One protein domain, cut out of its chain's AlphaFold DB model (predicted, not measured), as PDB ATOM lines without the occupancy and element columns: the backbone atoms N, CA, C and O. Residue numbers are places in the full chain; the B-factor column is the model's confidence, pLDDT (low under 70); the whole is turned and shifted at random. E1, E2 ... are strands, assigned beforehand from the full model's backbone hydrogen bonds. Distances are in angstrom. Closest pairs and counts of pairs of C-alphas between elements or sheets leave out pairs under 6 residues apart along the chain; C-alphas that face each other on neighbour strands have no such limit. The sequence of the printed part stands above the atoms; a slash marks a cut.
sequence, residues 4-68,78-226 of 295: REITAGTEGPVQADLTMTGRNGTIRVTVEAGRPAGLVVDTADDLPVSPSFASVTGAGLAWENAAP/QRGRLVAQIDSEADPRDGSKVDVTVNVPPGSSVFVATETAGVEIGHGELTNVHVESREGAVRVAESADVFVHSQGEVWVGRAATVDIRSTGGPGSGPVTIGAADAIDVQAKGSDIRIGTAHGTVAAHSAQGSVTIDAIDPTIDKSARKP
ATOM      1  N   ARG A   4      18.516 -38.779   3.216       69.44
ATOM      2  CA  ARG A   4      19.688 -39.001   4.067       69.44
ATOM      3  C   ARG A   4      19.485 -38.279   5.380       69.44
ATOM      4  O   ARG A   4      19.077 -37.125   5.386       69.44
ATOM      5  N   GLU A   5      19.768 -38.958   6.481       71.12
ATOM      6  CA  GLU A   5      19.532 -38.431   7.821       71.12
ATOM      7  C   GLU A   5      20.786 -38.605   8.672       71.12
ATOM      8  O   GLU A   5      21.357 -39.693   8.752       71.12
ATOM      9  N   ILE A   6      21.220 -37.510   9.288       65.94
ATOM     10  CA  ILE A   6      22.308 -37.462  10.257       65.94
ATOM     11  C   ILE A   6      21.735 -36.846  11.517       65.94
ATOM     12  O   ILE A   6      21.175 -35.759  11.484       65.94
ATOM     13  N   THR A   7      21.875 -37.533  12.641       63.88
ATOM     14  CA  THR A   7      21.450 -37.010  13.941       63.88
ATOM     15  C   THR A   7      22.658 -36.967  14.863       63.88
ATOM     16  O   THR A   7      23.411 -37.938  14.941       63.88
ATOM     17  N   ALA A   8      22.844 -35.847  15.553       58.97
ATOM     18  CA  ALA A   8      23.862 -35.662  16.570       58.97
ATOM     19  C   ALA A   8      23.191 -35.647  17.947       58.97
ATOM     20  O   ALA A   8      22.461 -34.720  18.288       58.97
ATOM     21  N   GLY A   9      23.436 -36.686  18.745       55.03
ATOM     22  CA  GLY A   9      22.901 -36.807  20.100       55.03
ATOM     23  C   GLY A   9      23.574 -35.840  21.068       55.03
ATOM     24  O   GLY A   9      24.446 -36.257  21.824       55.03
ATOM     25  N   THR A  10      23.188 -34.564  21.039       62.06
ATOM     26  CA  THR A  10      23.584 -33.593  22.067       62.06
ATOM     27  C   THR A  10      22.380 -33.009  22.774       62.06
ATOM     28  O   THR A  10      21.371 -32.667  22.158       62.06
ATOM     29  N   GLU A  11      22.500 -32.934  24.096       62.62
ATOM     30  CA  GLU A  11      21.555 -32.265  24.977       62.62
ATOM     31  C   GLU A  11      22.068 -30.836  25.185       62.62
ATOM     32  O   GLU A  11      22.900 -30.588  26.053       62.62
ATOM     33  N   GLY A  12      21.643 -29.902  24.335       75.69
ATOM     34  CA  GLY A  12      21.965 -28.484  24.503       75.69
ATOM     35  C   GLY A  12      22.095 -27.704  23.194       75.69
ATOM     36  O   GLY A  12      22.022 -28.293  22.115       75.69
ATOM     37  N   PRO A  13      22.270 -26.375  23.280       83.81
ATOM     38  CA  PRO A  13      22.464 -25.513  22.121       83.81
ATOM     39  C   PRO A  13      23.631 -25.946  21.232       83.81
ATOM     40  O   PRO A  13      24.703 -26.321  21.718       83.81
ATOM     41  N   VAL A  14      23.448 -25.809  19.921       84.50
ATOM     42  CA  VAL A  14      24.462 -26.141  18.913       84.50
ATOM     43  C   VAL A  14      24.723 -24.958  17.988       84.50
ATOM     44  O   VAL A  14      23.926 -24.023  17.896       84.50
ATOM     45  N   GLN A  15      25.842 -25.002  17.278       85.81
ATOM     46  CA  GLN A  15      26.071 -24.166  16.106       85.81
ATOM     47  C   GLN A  15      25.851 -25.009  14.848       85.81
ATOM     48  O   GLN A  15      26.491 -26.047  14.691       85.81
ATOM     49  N   ALA A  16      24.956 -24.580  13.963       85.81
ATOM     50  CA  ALA A  16      24.737 -25.216  12.668       85.81
ATOM     51  C   ALA A  16      25.311 -24.344  11.548       85.81
ATOM     52  O   ALA A  16      24.799 -23.256  11.306       85.81
ATOM     53  N   ASP A  17      26.333 -24.843  10.857       86.19
ATOM     54  CA  ASP A  17      26.967 -24.188   9.716       86.19
ATOM     55  C   ASP A  17      26.617 -24.953   8.438       86.19
ATOM     56  O   ASP A  17      27.034 -26.098   8.241       86.19
ATOM     57  N   LEU A  18      25.824 -24.326   7.574       86.25
ATOM     58  CA  LEU A  18      25.249 -24.938   6.384       86.25
ATOM     59  C   LEU A  18      25.716 -24.179   5.145       86.25
ATOM     60  O   LEU A  18      25.423 -22.997   4.998       86.25
ATOM     61  N   THR A  19      26.385 -24.860   4.225       85.81
ATOM     62  CA  THR A  19      26.822 -24.292   2.948       85.81
ATOM     63  C   THR A  19      26.218 -25.095   1.809       85.81
ATOM     64  O   THR A  19      26.375 -26.314   1.774       85.81
ATOM     65  N   MET A  20      25.557 -24.430   0.861       82.00
ATOM     66  CA  MET A  20      25.021 -25.076  -0.337       82.00
ATOM     67  C   MET A  20      25.415 -24.338  -1.616       82.00
ATOM     68  O   MET A  20      25.021 -23.187  -1.823       82.00
ATOM     69  N   THR A  21      26.148 -25.026  -2.491       77.94
ATOM     70  CA  THR A  21      26.628 -24.500  -3.778       77.94
ATOM     71  C   THR A  21      25.883 -25.147  -4.956       77.94
ATOM     72  O   THR A  21      25.405 -26.280  -4.863       77.94
ATOM     73  N   GLY A  22      25.729 -24.423  -6.071       65.31
ATOM     74  CA  GLY A  22      25.281 -25.000  -7.348       65.31
ATOM     75  C   GLY A  22      23.803 -25.416  -7.519       65.31
ATOM     76  O   GLY A  22      23.450 -25.830  -8.621       65.31
ATOM     77  N   ARG A  23      22.906 -25.314  -6.517       66.81
ATOM     78  CA  ARG A  23      21.473 -25.707  -6.648       66.81
ATOM     79  C   ARG A  23      20.454 -24.634  -6.275       66.81
ATOM     80  O   ARG A  23      20.555 -23.999  -5.230       66.81
ATOM     81  N   ASN A  24      19.349 -24.644  -7.030       69.19
ATOM     82  CA  ASN A  24      18.036 -24.183  -6.571       69.19
ATOM     83  C   ASN A  24      17.458 -25.188  -5.560       69.19
ATOM     84  O   ASN A  24      17.411 -26.391  -5.815       69.19
ATOM     85  N   GLY A  25      16.978 -24.707  -4.419       78.62
ATOM     86  CA  GLY A  25      16.496 -25.567  -3.343       78.62
ATOM     87  C   GLY A  25      16.008 -24.773  -2.144       78.62
ATOM     88  O   GLY A  25      15.843 -23.555  -2.237       78.62
ATOM     89  N   THR A  26      15.798 -25.468  -1.031       87.44
ATOM     90  CA  THR A  26      15.394 -24.845   0.232       87.44
ATOM     91  C   THR A  26      16.236 -25.387   1.372       87.44
ATOM     92  O   THR A  26      16.321 -26.599   1.562       87.44
ATOM     93  N   ILE A  27      16.810 -24.500   2.176       89.56
ATOM     94  CA  ILE A  27      17.351 -24.844   3.488       89.56
ATOM     95  C   ILE A  27      16.310 -24.432   4.520       89.56
ATOM     96  O   ILE A  27      16.035 -23.247   4.687       89.56
ATOM     97  N   ARG A  28      15.716 -25.411   5.194       92.94
ATOM     98  CA  ARG A  28      14.776 -25.227   6.293       92.94
ATOM     99  C   ARG A  28      15.476 -25.486   7.611       92.94
ATOM    100  O   ARG A  28      16.089 -26.535   7.787       92.94
ATOM    101  N   VAL A  29      15.344 -24.564   8.549       92.25
ATOM    102  CA  VAL A  29      15.824 -24.739   9.915       92.25
ATOM    103  C   VAL A  29      14.641 -24.689  10.865       92.25
ATOM    104  O   VAL A  29      13.859 -23.739  10.860       92.25
ATOM    105  N   THR A  30      14.504 -25.732  11.665       91.88
ATOM    106  CA  THR A  30      13.462 -25.922  12.668       91.88
ATOM    107  C   THR A  30      14.100 -25.940  14.050       91.88
ATOM    108  O   THR A  30      15.160 -26.531  14.263       91.88
ATOM    109  N   VAL A  31      13.455 -25.276  15.006       88.69
ATOM    110  CA  VAL A  31      13.900 -25.259  16.399       88.69
ATOM    111  C   VAL A  31      12.982 -26.167  17.201       88.69
ATOM    112  O   VAL A  31      11.776 -25.932  17.259       88.69
ATOM    113  N   GLU A  32      13.531 -27.214  17.813       87.00
ATOM    114  CA  GLU A  32      12.739 -28.225  18.517       87.00
ATOM    115  C   GLU A  32      13.312 -28.496  19.912       87.00
ATOM    116  O   GLU A  32      14.432 -28.981  20.074       87.00
ATOM    117  N   ALA A  33      12.529 -28.190  20.949       82.19
ATOM    118  CA  ALA A  33      12.899 -28.491  22.326       82.19
ATOM    119  C   ALA A  33      12.865 -30.005  22.588       82.19
ATOM    120  O   ALA A  33      11.934 -30.698  22.181       82.19
ATOM    121  N   GLY A  34      13.868 -30.517  23.307       79.62
ATOM    122  CA  GLY A  34      13.937 -31.928  23.700       79.62
ATOM    123  C   GLY A  34      14.272 -32.901  22.564       79.62
ATOM    124  O   GLY A  34      14.256 -34.111  22.792       79.62
ATOM    125  N   ARG A  35      14.596 -32.403  21.364       80.31
ATOM    126  CA  ARG A  35      15.115 -33.218  20.266       80.31
ATOM    127  C   ARG A  35      16.608 -32.941  20.071       80.31
ATOM    128  O   ARG A  35      17.002 -31.776  20.094       80.31
ATOM    129  N   PRO A  36      17.442 -33.976  19.869       77.69
ATOM    130  CA  PRO A  36      18.832 -33.770  19.488       77.69
ATOM    131  C   PRO A  36      18.931 -33.021  18.157       77.69
ATOM    132  O   PRO A  36      18.055 -33.149  17.295       77.69
ATOM    133  N   ALA A  37      20.025 -32.284  17.973       80.75
ATOM    134  CA  ALA A  37      20.313 -31.649  16.697       80.75
ATOM    135  C   ALA A  37      20.387 -32.695  15.572       80.75
ATOM    136  O   ALA A  37      20.951 -33.779  15.737       80.75
ATOM    137  N   GLY A  38      19.830 -32.381  14.408       80.44
ATOM    138  CA  GLY A  38      19.796 -33.309  13.285       80.44
ATOM    139  C   GLY A  38      19.657 -32.613  11.944       80.44
ATOM    140  O   GLY A  38      19.151 -31.503  11.847       80.44
ATOM    141  N   LEU A  39      20.096 -33.298  10.900       82.81
ATOM    142  CA  LEU A  39      20.115 -32.861   9.518       82.81
ATOM    143  C   LEU A  39      19.470 -33.940   8.655       82.81
ATOM    144  O   LEU A  39      19.894 -35.096   8.665       82.81
ATOM    145  N   VAL A  40      18.480 -33.550   7.869       82.31
ATOM    146  CA  VAL A  40      17.879 -34.371   6.825       82.31
ATOM    147  C   VAL A  40      18.158 -33.697   5.490       82.31
ATOM    148  O   VAL A  40      17.909 -32.505   5.336       82.31
ATOM    149  N   VAL A  41      18.685 -34.449   4.531       78.50
ATOM    150  CA  VAL A  41      18.911 -33.989   3.160       78.50
ATOM    151  C   VAL A  41      18.098 -34.874   2.228       78.50
ATOM    152  O   VAL A  41      18.336 -36.083   2.148       78.50
ATOM    153  N   ASP A  42      17.156 -34.261   1.520       77.19
ATOM    154  CA  ASP A  42      16.337 -34.901   0.500       77.19
ATOM    155  C   ASP A  42      16.812 -34.437  -0.884       77.19
ATOM    156  O   ASP A  42      16.806 -33.245  -1.208       77.19
ATOM    157  N   THR A  43      17.257 -35.390  -1.711       68.75
ATOM    158  CA  THR A  43      17.754 -35.120  -3.068       68.75
ATOM    159  C   THR A  43      16.854 -35.766  -4.120       68.75
ATOM    160  O   THR A  43      16.280 -36.836  -3.903       68.75
ATOM    161  N   ALA A  44      16.741 -35.142  -5.294       63.84
ATOM    162  CA  ALA A  44      15.985 -35.700  -6.418       63.84
ATOM    163  C   ALA A  44      16.673 -36.909  -7.099       63.84
ATOM    164  O   ALA A  44      15.981 -37.693  -7.742       63.84
ATOM    165  N   ASP A  45      17.989 -37.094  -6.925       56.88
ATOM    166  CA  ASP A  45      18.798 -38.009  -7.750       56.88
ATOM    167  C   ASP A  45      19.023 -39.391  -7.095       56.88
ATOM    168  O   ASP A  45      19.544 -39.464  -5.984       56.88
ATOM    169  N   ASP A  46      18.705 -40.488  -7.800       46.34
ATOM    170  CA  ASP A  46      18.831 -41.906  -7.373       46.34
ATOM    171  C   ASP A  46      20.282 -42.465  -7.379       46.34
ATOM    172  O   ASP A  46      20.513 -43.649  -7.634       46.34
ATOM    173  N   LEU A  47      21.306 -41.645  -7.114       41.78
ATOM    174  CA  LEU A  47      22.700 -42.114  -7.186       41.78
ATOM    175  C   LEU A  47      23.078 -43.012  -5.981       41.78
ATOM    176  O   LEU A  47      22.927 -42.589  -4.829       41.78
ATOM    177  N   PRO A  48      23.604 -44.236  -6.210       34.22
ATOM    178  CA  PRO A  48      23.970 -45.174  -5.149       34.22
ATOM    179  C   PRO A  48      25.257 -44.734  -4.447       34.22
ATOM    180  O   PRO A  48      26.243 -44.406  -5.105       34.22
ATOM    181  N   VAL A  49      25.284 -44.768  -3.111       35.16
ATOM    182  CA  VAL A  49      26.518 -44.504  -2.353       35.16
ATOM    183  C   VAL A  49      26.606 -45.347  -1.084       35.16
ATOM    184  O   VAL A  49      25.648 -45.468  -0.324       35.16
ATOM    185  N   SER A  50      27.779 -45.956  -0.906       27.05
ATOM    186  CA  SER A  50      28.152 -46.852   0.193       27.05
ATOM    187  C   SER A  50      28.375 -46.099   1.514       27.05
ATOM    188  O   SER A  50      28.817 -44.950   1.493       27.05
ATOM    189  N   PRO A  51      28.144 -46.739   2.678       28.03
ATOM    190  CA  PRO A  51      28.257 -46.087   3.974       28.03
ATOM    191  C   PRO A  51      29.702 -46.139   4.485       28.03
ATOM    192  O   PRO A  51      30.125 -47.067   5.167       28.03
ATOM    193  N   SER A  52      30.460 -45.097   4.185       26.94
ATOM    194  CA  SER A  52      31.556 -44.625   5.030       26.94
ATOM    195  C   SER A  52      31.533 -43.114   4.904       26.94
ATOM    196  O   SER A  52      31.450 -42.636   3.780       26.94
ATOM    197  N   PHE A  53      31.513 -42.394   6.029       34.84
ATOM    198  CA  PHE A  53      31.462 -40.930   6.105       34.84
ATOM    199  C   PHE A  53      32.069 -40.248   4.865       34.84
ATOM    200  O   PHE A  53      33.240 -40.471   4.568       34.84
ATOM    201  N   ALA A  54      31.238 -39.443   4.189       30.30
ATOM    202  CA  ALA A  54      31.414 -38.755   2.901       30.30
ATOM    203  C   ALA A  54      30.534 -39.284   1.749       30.30
ATOM    204  O   ALA A  54      30.453 -40.479   1.474       30.30
ATOM    205  N   SER A  55      29.971 -38.310   1.020       29.03
ATOM    206  CA  SER A  55      29.431 -38.346  -0.351       29.03
ATOM    207  C   SER A  55      27.905 -38.371  -0.543       29.03
ATOM    208  O   SER A  55      27.314 -39.366  -0.949       29.03
ATOM    209  N   VAL A  56      27.262 -37.199  -0.409       35.69
ATOM    210  CA  VAL A  56      26.353 -36.688  -1.468       35.69
ATOM    211  C   VAL A  56      27.293 -36.081  -2.505       35.69
ATOM    212  O   VAL A  56      27.664 -34.941  -2.314       35.69
ATOM    213  N   THR A  57      27.855 -36.882  -3.423       40.44
ATOM    214  CA  THR A  57      28.916 -36.497  -4.399       40.44
ATOM    215  C   THR A  57      29.590 -35.142  -4.107       40.44
ATOM    216  O   THR A  57      29.259 -34.147  -4.736       40.44
ATOM    217  N   GLY A  58      30.451 -35.084  -3.079       41.94
ATOM    218  CA  GLY A  58      31.084 -33.834  -2.614       41.94
ATOM    219  C   GLY A  58      30.639 -33.281  -1.247       41.94
ATOM    220  O   GLY A  58      31.390 -32.528  -0.646       41.94
ATOM    221  N   ALA A  59      29.503 -33.696  -0.677       42.28
ATOM    222  CA  ALA A  59      29.050 -33.186   0.622       42.28
ATOM    223  C   ALA A  59      29.868 -33.716   1.809       42.28
ATOM    224  O   ALA A  59      29.819 -34.914   2.131       42.28
ATOM    225  N   GLY A  60      30.575 -32.809   2.482       50.03
ATOM    226  CA  GLY A  60      31.147 -33.017   3.807       50.03
ATOM    227  C   GLY A  60      30.085 -32.760   4.872       50.03
ATOM    228  O   GLY A  60      29.701 -31.618   5.102       50.03
ATOM    229  N   LEU A  61      29.594 -33.822   5.509       54.19
ATOM    230  CA  LEU A  61      28.706 -33.727   6.667       54.19
ATOM    231  C   LEU A  61      29.493 -34.183   7.897       54.19
ATOM    232  O   LEU A  61      29.925 -35.337   7.951       54.19
ATOM    233  N   ALA A  62      29.708 -33.283   8.855       60.88
ATOM    234  CA  ALA A  62      30.528 -33.542  10.031       60.88
ATOM    235  C   ALA A  62      29.861 -33.023  11.307       60.88
ATOM    236  O   ALA A  62      29.256 -31.952  11.337       60.88
ATOM    237  N   TRP A  63      30.005 -33.804  12.375       62.41
ATOM    238  CA  TRP A  63      29.748 -33.351  13.731       62.41
ATOM    239  C   TRP A  63      31.088 -33.087  14.407       62.41
ATOM    240  O   TRP A  63      31.903 -34.001  14.558       62.41
ATOM    241  N   GLU A  64      31.321 -31.841  14.795       64.94
ATOM    242  CA  GLU A  64      32.522 -31.421  15.496       64.94
ATOM    243  C   GLU A  64      32.165 -31.137  16.954       64.94
ATOM    244  O   GLU A  64      31.351 -30.267  17.269       64.94
ATOM    245  N   ASN A  65      32.797 -31.868  17.870       58.12
ATOM    246  CA  ASN A  65      32.808 -31.452  19.263       58.12
ATOM    247  C   ASN A  65      33.796 -30.289  19.361       58.12
ATOM    248  O   ASN A  65      34.991 -30.490  19.123       58.12
ATOM    249  N   ALA A  66      33.317 -29.083  19.674       54.06
ATOM    250  CA  ALA A  66      34.204 -27.950  19.893       54.06
ATOM    251  C   ALA A  66      35.211 -28.313  20.996       54.06
ATOM    252  O   ALA A  66      34.829 -28.633  22.127       54.06
ATOM    253  N   ALA A  67      36.504 -28.305  20.663       49.56
ATOM    254  CA  ALA A  67      37.540 -28.425  21.677       49.56
ATOM    255  C   ALA A  67      37.420 -27.219  22.626       49.56
ATOM    256  O   ALA A  67      37.198 -26.105  22.144       49.56
ATOM    257  N   PRO A  68      37.561 -27.402  23.950       48.62
ATOM    258  CA  PRO A  68      37.572 -26.278  24.875       48.62
ATOM    259  C   PRO A  68      38.666 -25.290  24.452       48.62
ATOM    260  O   PRO A  68      39.829 -25.666  24.291       48.62
ATOM    261  N   GLN A  78      30.479 -26.845  26.100       51.41
ATOM    262  CA  GLN A  78      30.875 -27.460  24.837       51.41
ATOM    263  C   GLN A  78      29.675 -27.381  23.897       51.41
ATOM    264  O   GLN A  78      28.788 -28.231  23.930       51.41
ATOM    265  N   ARG A  79      29.625 -26.331  23.077       61.72
ATOM    266  CA  ARG A  79      28.631 -26.224  22.018       61.72
ATOM    267  C   ARG A  79      29.018 -27.211  20.934       61.72
ATOM    268  O   ARG A  79      30.106 -27.145  20.363       61.72
ATOM    269  N   GLY A  80      28.123 -28.148  20.683       70.56
ATOM    270  CA  GLY A  80      28.226 -29.015  19.531       70.56
ATOM    271  C   GLY A  80      28.168 -28.210  18.235       70.56
ATOM    272  O   GLY A  80      27.407 -27.243  18.157       70.56
ATOM    273  N   ARG A  81      28.952 -28.586  17.224       80.06
ATOM    274  CA  ARG A  81      28.936 -27.932  15.914       80.06
ATOM    275  C   ARG A  81      28.533 -28.929  14.829       80.06
ATOM    276  O   ARG A  81      29.210 -29.931  14.607       80.06
ATOM    277  N   LEU A  82      27.433 -28.635  14.145       78.44
ATOM    278  CA  LEU A  82      26.971 -29.344  12.958       78.44
ATOM    279  C   LEU A  82      27.478 -28.603  11.727       78.44
ATOM    280  O   LEU A  82      27.088 -27.462  11.506       78.44
ATOM    281  N   VAL A  83      28.303 -29.255  10.913       79.00
ATOM    282  CA  VAL A  83      28.784 -28.697   9.648       79.00
ATOM    283  C   VAL A  83      28.208 -29.510   8.500       79.00
ATOM    284  O   VAL A  83      28.367 -30.734   8.450       79.00
ATOM    285  N   ALA A  84      27.550 -28.827   7.569       78.94
ATOM    286  CA  ALA A  84      27.035 -29.426   6.353       78.94
ATOM    287  C   ALA A  84      27.468 -28.617   5.134       78.94
ATOM    288  O   ALA A  84      27.004 -27.502   4.927       78.94
ATOM    289  N   GLN A  85      28.320 -29.200   4.300       80.00
ATOM    290  CA  GLN A  85      28.596 -28.702   2.959       80.00
ATOM    291  C   GLN A  85      27.827 -29.557   1.959       80.00
ATOM    292  O   GLN A  85      27.910 -30.779   2.022       80.00
ATOM    293  N   ILE A  86      27.066 -28.933   1.067       76.06
ATOM    294  CA  ILE A  86      26.201 -29.602   0.097       76.06
ATOM    295  C   ILE A  86      26.533 -29.042  -1.282       76.06
ATOM    296  O   ILE A  86      26.138 -27.930  -1.627       76.06
ATOM    297  N   ASP A  87      27.258 -29.836  -2.060       70.62
ATOM    298  CA  ASP A  87      27.663 -29.487  -3.416       70.62
ATOM    299  C   ASP A  87      26.844 -30.283  -4.427       70.62
ATOM    300  O   ASP A  87      26.420 -31.418  -4.181       70.62
ATOM    301  N   SER A  88      26.601 -29.684  -5.587       60.41
ATOM    302  CA  SER A  88      25.879 -30.356  -6.651       60.41
ATOM    303  C   SER A  88      26.246 -29.855  -8.031       60.41
ATOM    304  O   SER A  88      26.173 -28.666  -8.313       60.41
ATOM    305  N   GLU A  89      26.464 -30.816  -8.920       57.34
ATOM    306  CA  GLU A  89      26.785 -30.602 -10.332       57.34
ATOM    307  C   GLU A  89      25.564 -30.706 -11.271       57.34
ATOM    308  O   GLU A  89      25.719 -30.629 -12.486       57.34
ATOM    309  N   ALA A  90      24.350 -30.915 -10.743       53.59
ATOM    310  CA  ALA A  90      23.140 -31.067 -11.559       53.59
ATOM    311  C   ALA A  90      22.783 -29.777 -12.328       53.59
ATOM    312  O   ALA A  90      22.815 -28.688 -11.755       53.59
ATOM    313  N   ASP A  91      22.401 -29.901 -13.608       55.09
ATOM    314  CA  ASP A  91      22.008 -28.758 -14.442       55.09
ATOM    315  C   ASP A  91      20.725 -28.114 -13.867       55.09
ATOM    316  O   ASP A  91      19.696 -28.790 -13.747       55.09
ATOM    317  N   PRO A  92      20.722 -26.811 -13.520       53.50
ATOM    318  CA  PRO A  92      19.535 -26.123 -13.008       53.50
ATOM    319  C   PRO A  92      18.333 -26.155 -13.971       53.50
ATOM    320  O   PRO A  92      17.207 -25.881 -13.547       53.50
ATOM    321  N   ARG A  93      18.538 -26.497 -15.251       57.81
ATOM    322  CA  ARG A  93      17.472 -26.702 -16.248       57.81
ATOM    323  C   ARG A  93      16.668 -27.978 -16.035       57.81
ATOM    324  O   ARG A  93      15.515 -28.022 -16.459       57.81
ATOM    325  N   ASP A  94      17.231 -28.969 -15.351       62.03
ATOM    326  CA  ASP A  94      16.584 -30.267 -15.140       62.03
ATOM    327  C   ASP A  94      15.555 -30.227 -13.998       62.03
ATOM    328  O   ASP A  94      14.827 -31.188 -13.758       62.03
ATOM    329  N   GLY A  95      15.450 -29.091 -13.296       61.44
ATOM    330  CA  GLY A  95      14.464 -28.877 -12.236       61.44
ATOM    331  C   GLY A  95      14.759 -29.631 -10.936       61.44
ATOM    332  O   GLY A  95      13.944 -29.573 -10.011       61.44
ATOM    333  N   SER A  96      15.909 -30.304 -10.838       64.06
ATOM    334  CA  SER A  96      16.362 -30.989  -9.629       64.06
ATOM    335  C   SER A  96      16.546 -30.000  -8.476       64.06
ATOM    336  O   SER A  96      17.308 -29.039  -8.574       64.06
ATOM    337  N   LYS A  97      15.855 -30.253  -7.359       74.75
ATOM    338  CA  LYS A  97      15.953 -29.466  -6.120       74.75
ATOM    339  C   LYS A  97      16.625 -30.270  -5.013       74.75
ATOM    340  O   LYS A  97      16.612 -31.505  -5.040       74.75
ATOM    341  N   VAL A  98      17.219 -29.565  -4.056       77.81
ATOM    342  CA  VAL A  98      17.621 -30.133  -2.762       77.81
ATOM    343  C   VAL A  98      16.869 -29.417  -1.671       77.81
ATOM    344  O   VAL A  98      16.883 -28.188  -1.608       77.81
ATOM    345  N   ASP A  99      16.227 -30.211  -0.827       83.12
ATOM    346  CA  ASP A  99      15.637 -29.730   0.405       83.12
ATOM    347  C   ASP A  99      16.499 -30.227   1.567       83.12
ATOM    348  O   ASP A  99      16.758 -31.420   1.731       83.12
ATOM    349  N   VAL A 100      16.975 -29.279   2.363       85.12
ATOM    350  CA  VAL A 100      17.772 -29.524   3.562       85.12
ATOM    351  C   VAL A 100      16.913 -29.130   4.742       85.12
ATOM    352  O   VAL A 100      16.422 -28.011   4.779       85.12
ATOM    353  N   THR A 101      16.715 -30.021   5.703       90.00
ATOM    354  CA  THR A 101      16.010 -29.712   6.950       90.00
ATOM    355  C   THR A 101      16.954 -29.905   8.121       90.00
ATOM    356  O   THR A 101      17.483 -30.998   8.313       90.00
ATOM    357  N   VAL A 102      17.150 -28.864   8.921       89.00
ATOM    358  CA  VAL A 102      18.020 -28.889  10.098       89.00
ATOM    359  C   VAL A 102      17.185 -28.642  11.334       89.00
ATOM    360  O   VAL A 102      16.583 -27.585  11.461       89.00
ATOM    361  N   ASN A 103      17.169 -29.604  12.246       90.00
ATOM    362  CA  ASN A 103      16.559 -29.457  13.557       90.00
ATOM    363  C   ASN A 103      17.654 -29.060  14.545       90.00
ATOM    364  O   ASN A 103      18.670 -29.753  14.636       90.00
ATOM    365  N   VAL A 104      17.455 -27.976  15.287       89.31
ATOM    366  CA  VAL A 104      18.380 -27.528  16.336       89.31
ATOM    367  C   VAL A 104      17.639 -27.298  17.656       89.31
ATOM    368  O   VAL A 104      16.476 -26.889  17.642       89.31
ATOM    369  N   PRO A 105      18.275 -27.535  18.815       89.50
ATOM    370  CA  PRO A 105      17.687 -27.178  20.103       89.50
ATOM    371  C   PRO A 105      17.538 -25.655  20.278       89.50
ATOM    372  O   PRO A 105      18.272 -24.890  19.643       89.50
ATOM    373  N   PRO A 106      16.649 -25.186  21.169       91.25
ATOM    374  CA  PRO A 106      16.615 -23.787  21.599       91.25
ATOM    375  C   PRO A 106      17.982 -23.296  22.100       91.25
ATOM    376  O   PRO A 106      18.786 -24.073  22.614       91.25
ATOM    377  N   GLY A 107      18.247 -22.002  21.946       90.44
ATOM    378  CA  GLY A 107      19.517 -21.350  22.266       90.44
ATOM    379  C   GLY A 107      20.614 -21.525  21.209       90.44
ATOM    380  O   GLY A 107      21.731 -21.052  21.415       90.44
ATOM    381  N   SER A 108      20.327 -22.224  20.106       91.25
ATOM    382  CA  SER A 108      21.298 -22.507  19.042       91.25
ATOM    383  C   SER A 108      21.582 -21.290  18.155       91.25
ATOM    384  O   SER A 108      20.796 -20.342  18.080       91.25
ATOM    385  N   SER A 109      22.703 -21.358  17.436       92.56
ATOM    386  CA  SER A 109      23.075 -20.403  16.389       92.56
ATOM    387  C   SER A 109      23.120 -21.087  15.029       92.56
ATOM    388  O   SER A 109      23.498 -22.255  14.926       92.56
ATOM    389  N   VAL A 110      22.767 -20.349  13.983       93.88
ATOM    390  CA  VAL A 110      22.670 -20.870  12.620       93.88
ATOM    391  C   VAL A 110      23.421 -19.947  11.670       93.88
ATOM    392  O   VAL A 110      23.137 -18.752  11.609       93.88
ATOM    393  N   PHE A 111      24.340 -20.518  10.903       94.81
ATOM    394  CA  PHE A 111      24.994 -19.885   9.769       94.81
ATOM    395  C   PHE A 111      24.592 -20.623   8.491       94.81
ATOM    396  O   PHE A 111      24.749 -21.841   8.396       94.81
ATOM    397  N   VAL A 112      24.079 -19.896   7.502       94.00
ATOM    398  CA  VAL A 112      23.704 -20.450   6.197       94.00
ATOM    399  C   VAL A 112      24.374 -19.657   5.087       94.00
ATOM    400  O   VAL A 112      24.152 -18.457   4.975       94.00
ATOM    401  N   ALA A 113      25.132 -20.330   4.229       93.38
ATOM    402  CA  ALA A 113      25.688 -19.774   3.005       93.38
ATOM    403  C   ALA A 113      25.108 -20.500   1.786       93.38
ATOM    404  O   ALA A 113      25.154 -21.728   1.695       93.38
ATOM    405  N   THR A 114      24.562 -19.762   0.823       90.00
ATOM    406  CA  THR A 114      24.029 -20.348  -0.407       90.00
ATOM    407  C   THR A 114      24.166 -19.438  -1.619       90.00
ATOM    408  O   THR A 114      24.168 -18.213  -1.521       90.00
ATOM    409  N   GLU A 115      24.272 -20.037  -2.801       87.12
ATOM    410  CA  GLU A 115      24.281 -19.283  -4.052       87.12
ATOM    411  C   GLU A 115      22.875 -18.983  -4.569       87.12
ATOM    412  O   GLU A 115      22.626 -17.847  -4.952       87.12
ATOM    413  N   THR A 116      21.947 -19.947  -4.590       86.31
ATOM    414  CA  THR A 116      20.621 -19.724  -5.204       86.31
ATOM    415  C   THR A 116      19.434 -20.298  -4.433       86.31
ATOM    416  O   THR A 116      18.303 -20.298  -4.926       86.31
ATOM    417  N   ALA A 117      19.652 -20.791  -3.217       87.56
ATOM    418  CA  ALA A 117      18.599 -21.440  -2.451       87.56
ATOM    419  C   ALA A 117      17.739 -20.470  -1.647       87.56
ATOM    420  O   ALA A 117      18.208 -19.459  -1.128       87.56
ATOM    421  N   GLY A 118      16.477 -20.853  -1.464       91.75
ATOM    422  CA  GLY A 118      15.656 -20.278  -0.411       91.75
ATOM    423  C   GLY A 118      16.150 -20.730   0.963       91.75
ATOM    424  O   GLY A 118      16.572 -21.874   1.136       91.75
ATOM    425  N   VAL A 119      16.064 -19.845   1.947       95.38
ATOM    426  CA  VAL A 119      16.371 -20.142   3.348       95.38
ATOM    427  C   VAL A 119      15.129 -19.842   4.173       95.38
ATOM    428  O   VAL A 119      14.612 -18.730   4.130       95.38
ATOM    429  N   GLU A 120      14.637 -20.827   4.913       97.00
ATOM    430  CA  GLU A 120      13.463 -20.714   5.776       97.00
ATOM    431  C   GLU A 120      13.852 -21.122   7.196       97.00
ATOM    432  O   GLU A 120      14.116 -22.286   7.478       97.00
ATOM    433  N   ILE A 121      13.884 -20.162   8.107       95.12
ATOM    434  CA  ILE A 121      14.180 -20.376   9.519       95.12
ATOM    435  C   ILE A 121      12.870 -20.188  10.276       95.12
ATOM    436  O   ILE A 121      12.273 -19.109  10.262       95.12
ATOM    437  N   GLY A 122      12.390 -21.287  10.856       90.62
ATOM    438  CA  GLY A 122      11.115 -21.360  11.557       90.62
ATOM    439  C   GLY A 122      11.110 -20.615  12.890       90.62
ATOM    440  O   GLY A 122      12.050 -19.912  13.250       90.62
ATOM    441  N   HIS A 123      10.012 -20.767  13.626       86.94
ATOM    442  CA  HIS A 123       9.884 -20.204  14.967       86.94
ATOM    443  C   HIS A 123      10.790 -20.926  15.966       86.94
ATOM    444  O   HIS A 123      10.965 -22.143  15.884       86.94
ATOM    445  N   GLY A 124      11.286 -20.175  16.947       84.31
ATOM    446  CA  GLY A 124      11.992 -20.702  18.106       84.31
ATOM    447  C   GLY A 124      13.037 -19.740  18.653       84.31
ATOM    448  O   GLY A 124      13.355 -18.719  18.049       84.31
ATOM    449  N   GLU A 125      13.580 -20.082  19.818       88.31
ATOM    450  CA  GLU A 125      14.593 -19.277  20.497       88.31
ATOM    451  C   GLU A 125      15.976 -19.533  19.882       88.31
ATOM    452  O   GLU A 125      16.777 -20.284  20.430       88.31
ATOM    453  N   LEU A 126      16.266 -18.944  18.724       92.44
ATOM    454  CA  LEU A 126      17.635 -18.879  18.205       92.44
ATOM    455  C   LEU A 126      18.358 -17.664  18.779       92.44
ATOM    456  O   LEU A 126      17.779 -16.583  18.904       92.44
ATOM    457  N   THR A 127      19.639 -17.828  19.111       93.38
ATOM    458  CA  THR A 127      20.460 -16.702  19.578       93.38
ATOM    459  C   THR A 127      20.971 -15.858  18.423       93.38
ATOM    460  O   THR A 127      21.023 -14.640  18.531       93.38
ATOM    461  N   ASN A 128      21.366 -16.494  17.320       94.12
ATOM    462  CA  ASN A 128      21.919 -15.797  16.166       94.12
ATOM    463  C   ASN A 128      21.574 -16.548  14.881       94.12
ATOM    464  O   ASN A 128      21.739 -17.768  14.798       94.12
ATOM    465  N   VAL A 129      21.128 -15.794  13.886       96.94
ATOM    466  CA  VAL A 129      20.922 -16.235  12.516       96.94
ATOM    467  C   VAL A 129      21.785 -15.382  11.597       96.94
ATOM    468  O   VAL A 129      21.566 -14.179  11.482       96.94
ATOM    469  N   HIS A 130      22.715 -16.014  10.890       97.75
ATOM    470  CA  HIS A 130      23.523 -15.387   9.847       97.75
ATOM    471  C   HIS A 130      23.234 -16.073   8.516       97.75
ATOM    472  O   HIS A 130      23.442 -17.275   8.379       97.75
ATOM    473  N   VAL A 131      22.777 -15.314   7.521       96.69
ATOM    474  CA  VAL A 131      22.505 -15.836   6.178       96.69
ATOM    475  C   VAL A 131      23.271 -15.040   5.130       96.69
ATOM    476  O   VAL A 131      23.107 -13.829   5.008       96.69
ATOM    477  N   GLU A 132      24.064 -15.738   4.328       95.31
ATOM    478  CA  GLU A 132      24.687 -15.226   3.112       95.31
ATOM    479  C   GLU A 132      24.065 -15.945   1.922       95.31
ATOM    480  O   GLU A 132      24.230 -17.147   1.747       95.31
ATOM    481  N   SER A 133      23.304 -15.225   1.111       91.00
ATOM    482  CA  SER A 133      22.590 -15.801  -0.026       91.00
ATOM    483  C   SER A 133      22.824 -14.930  -1.247       91.00
ATOM    484  O   SER A 133      22.494 -13.752  -1.236       91.00
ATOM    485  N   ARG A 134      23.388 -15.461  -2.332       88.25
ATOM    486  CA  ARG A 134      23.493 -14.654  -3.556       88.25
ATOM    487  C   ARG A 134      22.111 -14.454  -4.182       88.25
ATOM    488  O   ARG A 134      21.770 -13.323  -4.487       88.25
ATOM    489  N   GLU A 135      21.317 -15.508  -4.312       86.62
ATOM    490  CA  GLU A 135      19.940 -15.512  -4.810       86.62
ATOM    491  C   GLU A 135      19.056 -16.407  -3.921       86.62
ATOM    492  O   GLU A 135      19.553 -17.196  -3.114       86.62
ATOM    493  N   GLY A 136      17.737 -16.299  -4.093       87.69
ATOM    494  CA  GLY A 136      16.746 -17.021  -3.293       87.69
ATOM    495  C   GLY A 136      16.176 -16.180  -2.149       87.69
ATOM    496  O   GLY A 136      16.785 -15.221  -1.686       87.69
ATOM    497  N   ALA A 137      14.949 -16.497  -1.733       92.81
ATOM    498  CA  ALA A 137      14.285 -15.769  -0.656       92.81
ATOM    499  C   ALA A 137      14.798 -16.232   0.713       92.81
ATOM    500  O   ALA A 137      14.902 -17.433   0.959       92.81
ATOM    501  N   VAL A 138      15.044 -15.291   1.619       95.88
ATOM    502  CA  VAL A 138      15.409 -15.556   3.014       95.88
ATOM    503  C   VAL A 138      14.225 -15.202   3.902       95.88
ATOM    504  O   VAL A 138      13.753 -14.068   3.894       95.88
ATOM    505  N   ARG A 139      13.735 -16.165   4.682       97.44
ATOM    506  CA  ARG A 139      12.635 -15.992   5.632       97.44
ATOM    507  C   ARG A 139      13.087 -16.430   7.011       97.44
ATOM    508  O   ARG A 139      13.408 -17.594   7.203       97.44
ATOM    509  N   VAL A 140      13.078 -15.513   7.968       97.06
ATOM    510  CA  VAL A 140      13.400 -15.777   9.372       97.06
ATOM    511  C   VAL A 140      12.185 -15.408  10.204       97.06
ATOM    512  O   VAL A 140      11.832 -14.237  10.284       97.06
ATOM    513  N   ALA A 141      11.508 -16.387  10.796       95.44
ATOM    514  CA  ALA A 141      10.314 -16.118  11.591       95.44
ATOM    515  C   ALA A 141      10.646 -15.373  12.885       95.44
ATOM    516  O   ALA A 141      10.034 -14.341  13.169       95.44
ATOM    517  N   GLU A 142      11.625 -15.871  13.641       93.56
ATOM    518  CA  GLU A 142      12.012 -15.313  14.933       93.56
ATOM    519  C   GLU A 142      13.461 -15.674  15.294       93.56
ATOM    520  O   GLU A 142      13.902 -16.790  15.027       93.56
ATOM    521  N   SER A 143      14.210 -14.729  15.864       93.06
ATOM    522  CA  SER A 143      15.567 -14.928  16.412       93.06
ATOM    523  C   SER A 143      15.939 -13.733  17.293       93.06
ATOM    524  O   SER A 143      15.376 -12.660  17.113       93.06
ATOM    525  N   ALA A 144      16.895 -13.858  18.216       92.00
ATOM    526  CA  ALA A 144      17.405 -12.691  18.939       92.00
ATOM    527  C   ALA A 144      18.169 -11.741  17.996       92.00
ATOM    528  O   ALA A 144      17.767 -10.591  17.828       92.00
ATOM    529  N   ASP A 145      19.202 -12.244  17.317       95.19
ATOM    530  CA  ASP A 145      19.965 -11.486  16.325       95.19
ATOM    531  C   ASP A 145      19.806 -12.098  14.927       95.19
ATOM    532  O   ASP A 145      19.820 -13.324  14.758       95.19
ATOM    533  N   VAL A 146      19.648 -11.237  13.919       97.00
ATOM    534  CA  VAL A 146      19.531 -11.616  12.506       97.00
ATOM    535  C   VAL A 146      20.481 -10.774  11.662       97.00
ATOM    536  O   VAL A 146      20.343  -9.554  11.589       97.00
ATOM    537  N   PHE A 147      21.406 -11.438  10.974       97.62
ATOM    538  CA  PHE A 147      22.267 -10.865   9.949       97.62
ATOM    539  C   PHE A 147      21.954 -11.510   8.597       97.62
ATOM    540  O   PHE A 147      22.052 -12.728   8.449       97.62
ATOM    541  N   VAL A 148      21.590 -10.709   7.595       96.62
ATOM    542  CA  VAL A 148      21.331 -11.210   6.238       96.62
ATOM    543  C   VAL A 148      22.088 -10.389   5.211       96.62
ATOM    544  O   VAL A 148      21.881  -9.186   5.066       96.62
ATOM    545  N   HIS A 149      22.905 -11.066   4.417       95.44
ATOM    546  CA  HIS A 149      23.490 -10.524   3.207       95.44
ATOM    547  C   HIS A 149      22.878 -11.253   2.011       95.44
ATOM    548  O   HIS A 149      23.204 -12.414   1.767       95.44
ATOM    549  N   SER A 150      21.965 -10.600   1.280       91.62
ATOM    550  CA  SER A 150      21.303 -11.249   0.141       91.62
ATOM    551  C   SER A 150      20.907 -10.326  -1.007       91.62
ATOM    552  O   SER A 150      20.710  -9.132  -0.804       91.62
ATOM    553  N   GLN A 151      20.802 -10.862  -2.228       89.56
ATOM    554  CA  GLN A 151      20.140 -10.158  -3.339       89.56
ATOM    555  C   GLN A 151      18.658 -10.506  -3.447       89.56
ATOM    556  O   GLN A 151      17.957  -9.792  -4.150       89.56
ATOM    557  N   GLY A 152      18.175 -11.566  -2.796       89.56
ATOM    558  CA  GLY A 152      16.784 -12.001  -2.887       89.56
ATOM    559  C   GLY A 152      15.809 -11.187  -2.032       89.56
ATOM    560  O   GLY A 152      16.147 -10.160  -1.445       89.56
ATOM    561  N   GLU A 153      14.562 -11.657  -1.977       93.38
ATOM    562  CA  GLU A 153      13.581 -11.195  -0.988       93.38
ATOM    563  C   GLU A 153      14.054 -11.575   0.415       93.38
ATOM    564  O   GLU A 153      14.476 -12.709   0.639       93.38
ATOM    565  N   VAL A 154      13.940 -10.649   1.366       96.38
ATOM    566  CA  VAL A 154      14.245 -10.917   2.774       96.38
ATOM    567  C   VAL A 154      13.017 -10.611   3.614       96.38
ATOM    568  O   VAL A 154      12.476  -9.508   3.558       96.38
ATOM    569  N   TRP A 155      12.598 -11.573   4.425       97.56
ATOM    570  CA  TRP A 155      11.538 -11.412   5.407       97.56
ATOM    571  C   TRP A 155      12.043 -11.819   6.790       97.56
ATOM    572  O   TRP A 155      12.519 -12.935   6.978       97.56
ATOM    573  N   VAL A 156      11.914 -10.920   7.759       97.44
ATOM    574  CA  VAL A 156      12.200 -11.171   9.173       97.44
ATOM    575  C   VAL A 156      10.927 -10.896   9.960       97.44
ATOM    576  O   VAL A 156      10.416  -9.783   9.907       97.44
ATOM    577  N   GLY A 157      10.392 -11.879  10.678       96.81
ATOM    578  CA  GLY A 157       9.179 -11.723  11.477       96.81
ATOM    579  C   GLY A 157       9.429 -10.875  12.722       96.81
ATOM    580  O   GLY A 157       8.963  -9.737  12.797       96.81
ATOM    581  N   ARG A 158      10.180 -11.409  13.689       95.12
ATOM    582  CA  ARG A 158      10.562 -10.711  14.927       95.12
ATOM    583  C   ARG A 158      12.038 -10.929  15.252       95.12
ATOM    584  O   ARG A 158      12.504 -12.061  15.200       95.12
ATOM    585  N   ALA A 159      12.744  -9.871  15.639       94.88
ATOM    586  CA  ALA A 159      14.071 -10.004  16.236       94.88
ATOM    587  C   ALA A 159      14.397  -8.884  17.224       94.88
ATOM    588  O   ALA A 159      13.757  -7.841  17.188       94.88
ATOM    589  N   ALA A 160      15.388  -9.068  18.094       92.62
ATOM    590  CA  ALA A 160      15.924  -7.951  18.874       92.62
ATOM    591  C   ALA A 160      16.786  -7.062  17.965       92.62
ATOM    592  O   ALA A 160      16.529  -5.863  17.840       92.62
ATOM    593  N   THR A 161      17.732  -7.663  17.239       94.94
ATOM    594  CA  THR A 161      18.606  -6.963  16.287       94.94
ATOM    595  C   THR A 161      18.433  -7.499  14.871       94.94
ATOM    596  O   THR A 161      18.421  -8.708  14.646       94.94
ATOM    597  N   VAL A 162      18.366  -6.592  13.897       97.19
ATOM    598  CA  VAL A 162      18.349  -6.897  12.465       97.19
ATOM    599  C   VAL A 162      19.417  -6.070  11.752       97.19
ATOM    600  O   VAL A 162      19.331  -4.841  11.741       97.19
ATOM    601  N   ASP A 163      20.383  -6.735  11.118       97.81
ATOM    602  CA  ASP A 163      21.299  -6.144  10.135       97.81
ATOM    603  C   ASP A 163      21.075  -6.812   8.770       97.81
ATOM    604  O   ASP A 163      21.244  -8.022   8.617       97.81
ATOM    605  N   ILE A 164      20.653  -6.032   7.773       96.81
ATOM    606  CA  ILE A 164      20.425  -6.527   6.413       96.81
ATOM    607  C   ILE A 164      21.229  -5.703   5.414       96.81
ATOM    608  O   ILE A 164      21.062  -4.485   5.289       96.81
ATOM    609  N   ARG A 165      22.042  -6.392   4.614       95.44
ATOM    610  CA  ARG A 165      22.767  -5.827   3.473       95.44
ATOM    611  C   ARG A 165      22.225  -6.440   2.187       95.44
ATOM    612  O   ARG A 165      22.520  -7.584   1.858       95.44
ATOM    613  N   SER A 166      21.442  -5.662   1.444       90.88
ATOM    614  CA  SER A 166      20.974  -6.029   0.108       90.88
ATOM    615  C   SER A 166      21.850  -5.398  -0.969       90.88
ATOM    616  O   SER A 166      21.937  -4.171  -1.106       90.88
ATOM    617  N   THR A 167      22.529  -6.244  -1.748       82.38
ATOM    618  CA  THR A 167      23.513  -5.797  -2.747       82.38
ATOM    619  C   THR A 167      22.901  -5.303  -4.055       82.38
ATOM    620  O   THR A 167      23.618  -4.664  -4.829       82.38
ATOM    621  N   GLY A 168      21.589  -5.468  -4.252       72.31
ATOM    622  CA  GLY A 168      20.872  -4.999  -5.441       72.31
ATOM    623  C   GLY A 168      21.238  -5.764  -6.723       72.31
ATOM    624  O   GLY A 168      22.347  -6.266  -6.874       72.31
ATOM    625  N   GLY A 169      20.309  -5.833  -7.675       69.81
ATOM    626  CA  GLY A 169      20.512  -6.486  -8.968       69.81
ATOM    627  C   GLY A 169      19.192  -6.883  -9.637       69.81
ATOM    628  O   GLY A 169      18.119  -6.704  -9.054       69.81
ATOM    629  N   PRO A 170      19.234  -7.410 -10.873       57.59
ATOM    630  CA  PRO A 170      18.077  -8.059 -11.481       57.59
ATOM    631  C   PRO A 170      17.581  -9.184 -10.563       57.59
ATOM    632  O   PRO A 170      18.360 -10.057 -10.200       57.59
ATOM    633  N   GLY A 171      16.306  -9.153 -10.172       63.34
ATOM    634  CA  GLY A 171      15.745 -10.127  -9.225       63.34
ATOM    635  C   GLY A 171      15.795  -9.704  -7.754       63.34
ATOM    636  O   GLY A 171      15.393 -10.495  -6.904       63.34
ATOM    637  N   SER A 172      16.221  -8.470  -7.441       80.88
ATOM    638  CA  SER A 172      16.127  -7.963  -6.073       80.88
ATOM    639  C   SER A 172      14.699  -7.910  -5.556       80.88
ATOM    640  O   SER A 172      13.852  -7.201  -6.097       80.88
ATOM    641  N   GLY A 173      14.457  -8.672  -4.491       85.69
ATOM    642  CA  GLY A 173      13.181  -8.707  -3.793       85.69
ATOM    643  C   GLY A 173      13.081  -7.626  -2.714       85.69
ATOM    644  O   GLY A 173      14.081  -6.985  -2.372       85.69
ATOM    645  N   PRO A 174      11.877  -7.398  -2.170       93.88
ATOM    646  CA  PRO A 174      11.677  -6.473  -1.064       93.88
ATOM    647  C   PRO A 174      12.344  -6.985   0.220       93.88
ATOM    648  O   PRO A 174      12.533  -8.186   0.413       93.88
ATOM    649  N   VAL A 175      12.650  -6.057   1.123       96.88
ATOM    650  CA  VAL A 175      13.056  -6.347   2.501       96.88
ATOM    651  C   VAL A 175      11.883  -6.023   3.416       96.88
ATOM    652  O   VAL A 175      11.427  -4.882   3.456       96.88
ATOM    653  N   THR A 176      11.393  -7.009   4.160       97.81
ATOM    654  CA  THR A 176      10.295  -6.849   5.118       97.81
ATOM    655  C   THR A 176      10.743  -7.266   6.510       97.81
ATOM    656  O   THR A 176      11.217  -8.379   6.703       97.81
ATOM    657  N   ILE A 177      10.557  -6.387   7.487       97.75
ATOM    658  CA  ILE A 177      10.820  -6.649   8.903       97.75
ATOM    659  C   ILE A 177       9.502  -6.455   9.646       97.75
ATOM    660  O   ILE A 177       8.924  -5.375   9.579       97.75
ATOM    661  N   GLY A 178       9.005  -7.474  10.339       97.12
ATOM    662  CA  GLY A 178       7.764  -7.398  11.104       97.12
ATOM    663  C   GLY A 178       7.931  -6.523  12.342       97.12
ATOM    664  O   GLY A 178       7.257  -5.500  12.452       97.12
ATOM    665  N   ALA A 179       8.841  -6.888  13.247       94.94
ATOM    666  CA  ALA A 179       9.147  -6.108  14.444       94.94
ATOM    667  C   ALA A 179      10.597  -6.286  14.917       94.94
ATOM    668  O   ALA A 179      11.076  -7.419  14.970       94.94
ATOM    669  N   ALA A 180      11.272  -5.195  15.300       93.94
ATOM    670  CA  ALA A 180      12.581  -5.284  15.955       93.94
ATOM    671  C   ALA A 180      12.969  -4.078  16.822       93.94
ATOM    672  O   ALA A 180      12.480  -2.965  16.602       93.94
ATOM    673  N   ASP A 181      13.878  -4.303  17.777       90.50
ATOM    674  CA  ASP A 181      14.398  -3.275  18.693       90.50
ATOM    675  C   ASP A 181      15.511  -2.443  18.041       90.50
ATOM    676  O   ASP A 181      15.559  -1.222  18.184       90.50
ATOM    677  N   ALA A 182      16.400  -3.077  17.281       92.12
ATOM    678  CA  ALA A 182      17.467  -2.412  16.546       92.12
ATOM    679  C   ALA A 182      17.482  -2.868  15.085       92.12
ATOM    680  O   ALA A 182      17.581  -4.055  14.796       92.12
ATOM    681  N   ILE A 183      17.393  -1.912  14.161       95.12
ATOM    682  CA  ILE A 183      17.331  -2.160  12.719       95.12
ATOM    683  C   ILE A 183      18.435  -1.362  12.021       95.12
ATOM    684  O   ILE A 183      18.450  -0.132  12.098       95.12
ATOM    685  N   ASP A 184      19.308  -2.048  11.288       96.56
ATOM    686  CA  ASP A 184      20.236  -1.472  10.315       96.56
ATOM    687  C   ASP A 184      20.041  -2.170   8.962       96.56
ATOM    688  O   ASP A 184      20.356  -3.341   8.792       96.56
ATOM    689  N   VAL A 185      19.485  -1.463   7.984       96.00
ATOM    690  CA  VAL A 185      19.226  -2.003   6.648       96.00
ATOM    691  C   VAL A 185      19.863  -1.102   5.611       96.00
ATOM    692  O   VAL A 185      19.568   0.091   5.538       96.00
ATOM    693  N   GLN A 186      20.689  -1.690   4.753       95.19
ATOM    694  CA  GLN A 186      21.198  -1.045   3.549       95.19
ATOM    695  C   GLN A 186      20.808  -1.871   2.332       95.19
ATOM    696  O   GLN A 186      21.340  -2.956   2.117       95.19
ATOM    697  N   ALA A 187      19.904  -1.338   1.520       92.44
ATOM    698  CA  ALA A 187      19.491  -1.923   0.258       92.44
ATOM    699  C   ALA A 187      19.925  -1.037  -0.912       92.44
ATOM    700  O   ALA A 187      19.734   0.178  -0.908       92.44
ATOM    701  N   LYS A 188      20.499  -1.637  -1.955       87.44
ATOM    702  CA  LYS A 188      20.839  -0.896  -3.181       87.44
ATOM    703  C   LYS A 188      19.657  -0.767  -4.147       87.44
ATOM    704  O   LYS A 188      19.556   0.252  -4.821       87.44
ATOM    705  N   GLY A 189      18.767  -1.762  -4.195       83.12
ATOM    706  CA  GLY A 189      17.661  -1.823  -5.166       83.12
ATOM    707  C   GLY A 189      16.273  -2.131  -4.595       83.12
ATOM    708  O   GLY A 189      15.299  -2.057  -5.334       83.12
ATOM    709  N   SER A 190      16.169  -2.492  -3.315       89.38
ATOM    710  CA  SER A 190      14.943  -3.061  -2.741       89.38
ATOM    711  C   SER A 190      14.080  -2.024  -2.032       89.38
ATOM    712  O   SER A 190      14.599  -1.148  -1.339       89.38
ATOM    713  N   ASP A 191      12.761  -2.180  -2.118       93.69
ATOM    714  CA  ASP A 191      11.853  -1.540  -1.168       93.69
ATOM    715  C   ASP A 191      12.057  -2.138   0.228       93.69
ATOM    716  O   ASP A 191      12.221  -3.351   0.378       93.69
ATOM    717  N   ILE A 192      12.041  -1.283   1.248       96.94
ATOM    718  CA  ILE A 192      12.152  -1.676   2.654       96.94
ATOM    719  C   ILE A 192      10.813  -1.392   3.334       96.94
ATOM    720  O   ILE A 192      10.337  -0.255   3.330       96.94
ATOM    721  N   ARG A 193      10.226  -2.406   3.968       97.56
ATOM    722  CA  ARG A 193       9.050  -2.275   4.830       97.56
ATOM    723  C   ARG A 193       9.387  -2.722   6.246       97.56
ATOM    724  O   ARG A 193       9.839  -3.841   6.456       97.56
ATOM    725  N   ILE A 194       9.120  -1.860   7.216       97.25
ATOM    726  CA  ILE A 194       9.252  -2.143   8.642       97.25
ATOM    727  C   ILE A 194       7.856  -2.038   9.248       97.25
ATOM    728  O   ILE A 194       7.241  -0.978   9.179       97.25
ATOM    729  N   GLY A 195       7.354  -3.123   9.831       96.75
ATOM    730  CA  GLY A 195       6.074  -3.144  10.526       96.75
ATOM    731  C   GLY A 195       6.142  -2.282  11.781       96.75
ATOM    732  O   GLY A 195       5.607  -1.182  11.812       96.75
ATOM    733  N   THR A 196       6.837  -2.750  12.815       94.06
ATOM    734  CA  THR A 196       6.981  -2.019  14.083       94.06
ATOM    735  C   THR A 196       8.444  -1.858  14.476       94.06
ATOM    736  O   THR A 196       9.166  -2.836  14.649       94.06
ATOM    737  N   ALA A 197       8.887  -0.616  14.649       91.56
ATOM    738  CA  ALA A 197      10.196  -0.315  15.223       91.56
ATOM    739  C   ALA A 197      10.076  -0.096  16.740       91.56
ATOM    740  O   ALA A 197       9.406   0.846  17.158       91.56
ATOM    741  N   HIS A 198      10.743  -0.926  17.544       88.12
ATOM    742  CA  HIS A 198      10.745  -0.857  19.014       88.12
ATOM    743  C   HIS A 198      11.937  -0.080  19.600       88.12
ATOM    744  O   HIS A 198      11.972   0.199  20.798       88.12
ATOM    745  N   GLY A 199      12.896   0.326  18.764       85.94
ATOM    746  CA  GLY A 199      14.070   1.096  19.182       85.94
ATOM    747  C   GLY A 199      14.725   1.862  18.035       85.94
ATOM    748  O   GLY A 199      14.109   2.732  17.419       85.94
ATOM    749  N   THR A 200      16.009   1.616  17.778       89.31
ATOM    750  CA  THR A 200      16.777   2.392  16.794       89.31
ATOM    751  C   THR A 200      16.582   1.876  15.375       89.31
ATOM    752  O   THR A 200      16.670   0.675  15.145       89.31
ATOM    753  N   VAL A 201      16.424   2.789  14.412       92.19
ATOM    754  CA  VAL A 201      16.319   2.453  12.984       92.19
ATOM    755  C   VAL A 201      17.333   3.243  12.168       92.19
ATOM    756  O   VAL A 201      17.376   4.474  12.234       92.19
ATOM    757  N   ALA A 202      18.113   2.533  11.364       94.50
ATOM    758  CA  ALA A 202      18.927   3.047  10.278       94.50
ATOM    759  C   ALA A 202      18.553   2.282   9.001       94.50
ATOM    760  O   ALA A 202      19.080   1.211   8.744       94.50
ATOM    761  N   ALA A 203      17.613   2.802   8.212       95.44
ATOM    762  CA  ALA A 203      17.143   2.148   6.991       95.44
ATOM    763  C   ALA A 203      17.487   3.000   5.770       95.44
ATOM    764  O   ALA A 203      17.120   4.173   5.702       95.44
ATOM    765  N   HIS A 204      18.183   2.423   4.798       95.38
ATOM    766  CA  HIS A 204      18.581   3.113   3.580       95.38
ATOM    767  C   HIS A 204      18.307   2.249   2.352       95.38
ATOM    768  O   HIS A 204      18.849   1.152   2.251       95.38
ATOM    769  N   SER A 205      17.519   2.761   1.407       93.62
ATOM    770  CA  SER A 205      17.368   2.178   0.075       93.62
ATOM    771  C   SER A 205      17.843   3.155  -0.992       93.62
ATOM    772  O   SER A 205      17.312   4.254  -1.093       93.62
ATOM    773  N   ALA A 206      18.836   2.785  -1.801       90.25
ATOM    774  CA  ALA A 206      19.370   3.706  -2.806       90.25
ATOM    775  C   ALA A 206      18.379   3.973  -3.955       90.25
ATOM    776  O   ALA A 206      18.318   5.098  -4.450       90.25
ATOM    777  N   GLN A 207      17.608   2.959  -4.368       88.88
ATOM    778  CA  GLN A 207      16.663   3.042  -5.494       88.88
ATOM    779  C   GLN A 207      15.202   2.756  -5.121       88.88
ATOM    780  O   GLN A 207      14.306   3.156  -5.859       88.88
ATOM    781  N   GLY A 208      14.960   2.076  -4.001       89.94
ATOM    782  CA  GLY A 208      13.620   1.742  -3.528       89.94
ATOM    783  C   GLY A 208      13.061   2.773  -2.552       89.94
ATOM    784  O   GLY A 208      13.687   3.779  -2.215       89.94
ATOM    785  N   SER A 209      11.852   2.501  -2.081       92.94
ATOM    786  CA  SER A 209      11.170   3.258  -1.036       92.94
ATOM    787  C   SER A 209      11.397   2.631   0.339       92.94
ATOM    788  O   SER A 209      11.686   1.442   0.462       92.94
ATOM    789  N   VAL A 210      11.229   3.427   1.393       95.94
ATOM    790  CA  VAL A 210      11.252   2.944   2.778       95.94
ATOM    791  C   VAL A 210       9.923   3.274   3.443       95.94
ATOM    792  O   VAL A 210       9.513   4.432   3.475       95.94
ATOM    793  N   THR A 211       9.250   2.262   3.979       96.62
ATOM    794  CA  THR A 211       7.993   2.407   4.720       96.62
ATOM    795  C   THR A 211       8.169   1.888   6.137       96.62
ATOM    796  O   THR A 211       8.641   0.771   6.327       96.62
ATOM    797  N   ILE A 212       7.773   2.693   7.121       95.25
ATOM    798  CA  ILE A 212       7.624   2.275   8.516       95.25
ATOM    799  C   ILE A 212       6.141   2.377   8.863       95.25
ATOM    800  O   ILE A 212       5.574   3.462   8.745       95.25
ATOM    801  N   ASP A 213       5.521   1.269   9.270       95.19
ATOM    802  CA  ASP A 213       4.086   1.229   9.569       95.19
ATOM    803  C   ASP A 213       3.786   1.745  10.984       95.19
ATOM    804  O   ASP A 213       2.772   2.408  11.197       95.19
ATOM    805  N   ALA A 214       4.666   1.470  11.952       91.88
ATOM    806  CA  ALA A 214       4.524   1.881  13.343       91.88
ATOM    807  C   ALA A 214       5.881   2.098  14.035       91.88
ATOM    808  O   ALA A 214       6.880   1.430  13.757       91.88
ATOM    809  N   ILE A 215       5.895   3.035  14.982       89.12
ATOM    810  CA  ILE A 215       7.021   3.319  15.878       89.12
ATOM    811  C   ILE A 215       6.500   3.140  17.303       89.12
ATOM    812  O   ILE A 215       5.504   3.768  17.671       89.12
ATOM    813  N   ASP A 216       7.156   2.295  18.091       85.12
ATOM    814  CA  ASP A 216       6.735   2.013  19.459       85.12
ATOM    815  C   ASP A 216       6.827   3.285  20.328       85.12
ATOM    816  O   ASP A 216       7.884   3.925  20.399       85.12
ATOM    817  N   PRO A 217       5.737   3.694  21.005       72.25
ATOM    818  CA  PRO A 217       5.755   4.843  21.904       72.25
ATOM    819  C   PRO A 217       6.647   4.664  23.141       72.25
ATOM    820  O   PRO A 217       6.960   5.667  23.792       72.25
ATOM    821  N   THR A 218       7.047   3.435  23.483       74.19
ATOM    822  CA  THR A 218       7.927   3.142  24.621       74.19
ATOM    823  C   THR A 218       9.408   3.169  24.272       74.19
ATOM    824  O   THR A 218      10.212   2.922  25.172       74.19
ATOM    825  N   ILE A 219       9.783   3.481  23.020       72.75
ATOM    826  CA  ILE A 219      11.186   3.698  22.641       72.75
ATOM    827  C   ILE A 219      11.836   4.598  23.683       72.75
ATOM    828  O   ILE A 219      11.351   5.701  23.963       72.75
ATOM    829  N   ASP A 220      12.936   4.110  24.256       62.59
ATOM    830  CA  ASP A 220      13.669   4.850  25.264       62.59
ATOM    831  C   ASP A 220      14.053   6.222  24.699       62.59
ATOM    832  O   ASP A 220      14.889   6.359  23.807       62.59
ATOM    833  N   LYS A 221      13.443   7.266  25.259       60.12
ATOM    834  CA  LYS A 221      13.678   8.667  24.890       60.12
ATOM    835  C   LYS A 221      15.129   9.084  25.158       60.12
ATOM    836  O   LYS A 221      15.584  10.111  24.652       60.12
ATOM    837  N   SER A 222      15.851   8.301  25.963       52.66
ATOM    838  CA  SER A 222      17.271   8.448  26.252       52.66
ATOM    839  C   SER A 222      18.175   7.796  25.198       52.66
ATOM    840  O   SER A 222      19.352   8.164  25.119       52.66
ATOM    841  N   ALA A 223      17.646   6.929  24.322       54.66
ATOM    842  CA  ALA A 223      18.354   6.412  23.155       54.66
ATOM    843  C   ALA A 223      18.594   7.568  22.170       54.66
ATOM    844  O   ALA A 223      17.820   7.862  21.266       54.66
ATOM    845  N   ARG A 224      19.704   8.286  22.369       50.16
ATOM    846  CA  ARG A 224      20.064   9.535  21.671       50.16
ATOM    847  C   ARG A 224      20.241   9.404  20.151       50.16
ATOM    848  O   ARG A 224      20.628  10.386  19.513       50.16
ATOM    849  N   LYS A 225      20.028   8.227  19.558       66.44
ATOM    850  CA  LYS A 225      20.209   8.015  18.123       66.44
ATOM    851  C   LYS A 225      18.889   8.307  17.399       66.44
ATOM    852  O   LYS A 225      17.919   7.596  17.625       66.44
ATOM    853  N   PRO A 226      18.837   9.348  16.546       70.25
ATOM    854  CA  PRO A 226      17.651   9.600  15.739       70.25
ATOM    855  C   PRO A 226      17.399   8.411  14.810       70.25
ATOM    856  O   PRO A 226      18.362   7.798  14.342       70.25
TER     857      PRO A 226
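What this domain is: This is residues 4 to 68 and 78 to 226 of the 295 residues of an uncharacterized protein of Kribbella amoyensis (UniProt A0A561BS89). What shape does the backbone make? The chain is wound in stacked turns, a flattened solenoid with two walls of strands face to face. Toward one end E1, E3, E4, E7 and E9 make one wall and E2, E5, E6, E8 and E10 the other; E11 to E14 each fold back sharply and run through both walls, and E15 ends the stack in the first wall. What is it made of? The printed part has 214 residues with fifteen named strands, E1 to E15 in order along the chain, in one branched, mixed sheet; there is no named helix, and the class is all strand. How large is it? It is compact, with a radius of gyration of the C-alphas of 18.4 A, and spans 61 by 42 by 24 A along its three main axes.

Where its parts are: Where are the strands that bend? E11 holds residues 138 to 150, E12 154 to 166, E13 175 to 187 and E14, the longest by residues, 192 to 205. E11 bends by 169 degrees at residue 141, with C-alpha 141 at (10.314, -16.118, 11.591); E12 bends by 167 degrees at 157, E13 by 169 degrees at 178 and E14 by 174 degrees at 195. From first to last C-alpha E14 measures 7.0 A. Where are the others? E1 is residues 4 to 8, E2 14 to 20, E3 25 to 31, E4 37 to 43, E5 61 to 65, E6 80 to 86, E7 98 to 104, E8 109 to 114, E9 118 to 121, E10 128 to 133 and E15 210 to 215. E4 measures 20.2 A and E3 19.9 A. Where do the first and last strands lie? E1 begins with C-alpha 4 at (19.688, -39.001, 4.067), and E15 ends with C-alpha 215 at (7.021, 3.319, 15.878).

How they stand to each other: Which strand has three neighbours? On one side of E11 lie E9, beside residues 138 to 140, and E10, beside residues 145 to 150; E12 is on the other side. The pairing is parallel, with N 139 and O 119 at 2.8 A, N 147 and O 129 at 2.8 A, and N 157 and O 140 at 2.8 A. What follows beyond E12? E13 is parallel to E12, with N 176 and O 154 at 2.8 A, and E14 is parallel to E13, with N 195 and O 177 at 2.8 A. The edge strand E15 is parallel to E14 beside its residues 192 to 197, with N 213 and O 194 at 2.8 A. How do the straight strands pair? E3 is parallel to E9 and E7, with N 29 and O 120 at 2.8 A and N 28 and O 100 at 2.7 A; E4 is antiparallel to E7 and to the edge strand E1, with N 40 and O 101 at 2.8 A and N 39 and O 6 at 2.7 A. E8 is parallel to E10 and E2, with N 112 and O 130 at 2.8 A and N 18 and O 111 at 2.8 A; E2 is also parallel to E6, with N 17 and O 82 at 2.8 A, and the edge strand E5 is antiparallel to E6, with N 62 and O 83 at 2.9 A. How far is it across? The closest C-alphas of E2 and E7, those of Val 14 and Val 104, are 6.7 A apart; E2 and E3 are only just apart, at 8.4 A.

The domain as a whole: How far does it reach? The two C-alphas farthest apart, those of Pro 48 and Lys 221, are 62.5 A apart. Is it unbroken? Residues 69 to 77 are not printed, in the link from E5 to E6, and C-alphas 68 and 78 are 6.8 A apart across this cut. The links E4 to E5, of 17 residues, and E6 to E7, of 11, are long. Where is confidence low? The mean pLDDT of the printed part is 79.9, and 56 residues are under 70, among them residues 43 to 68, 88 to 96 and 220 to 225.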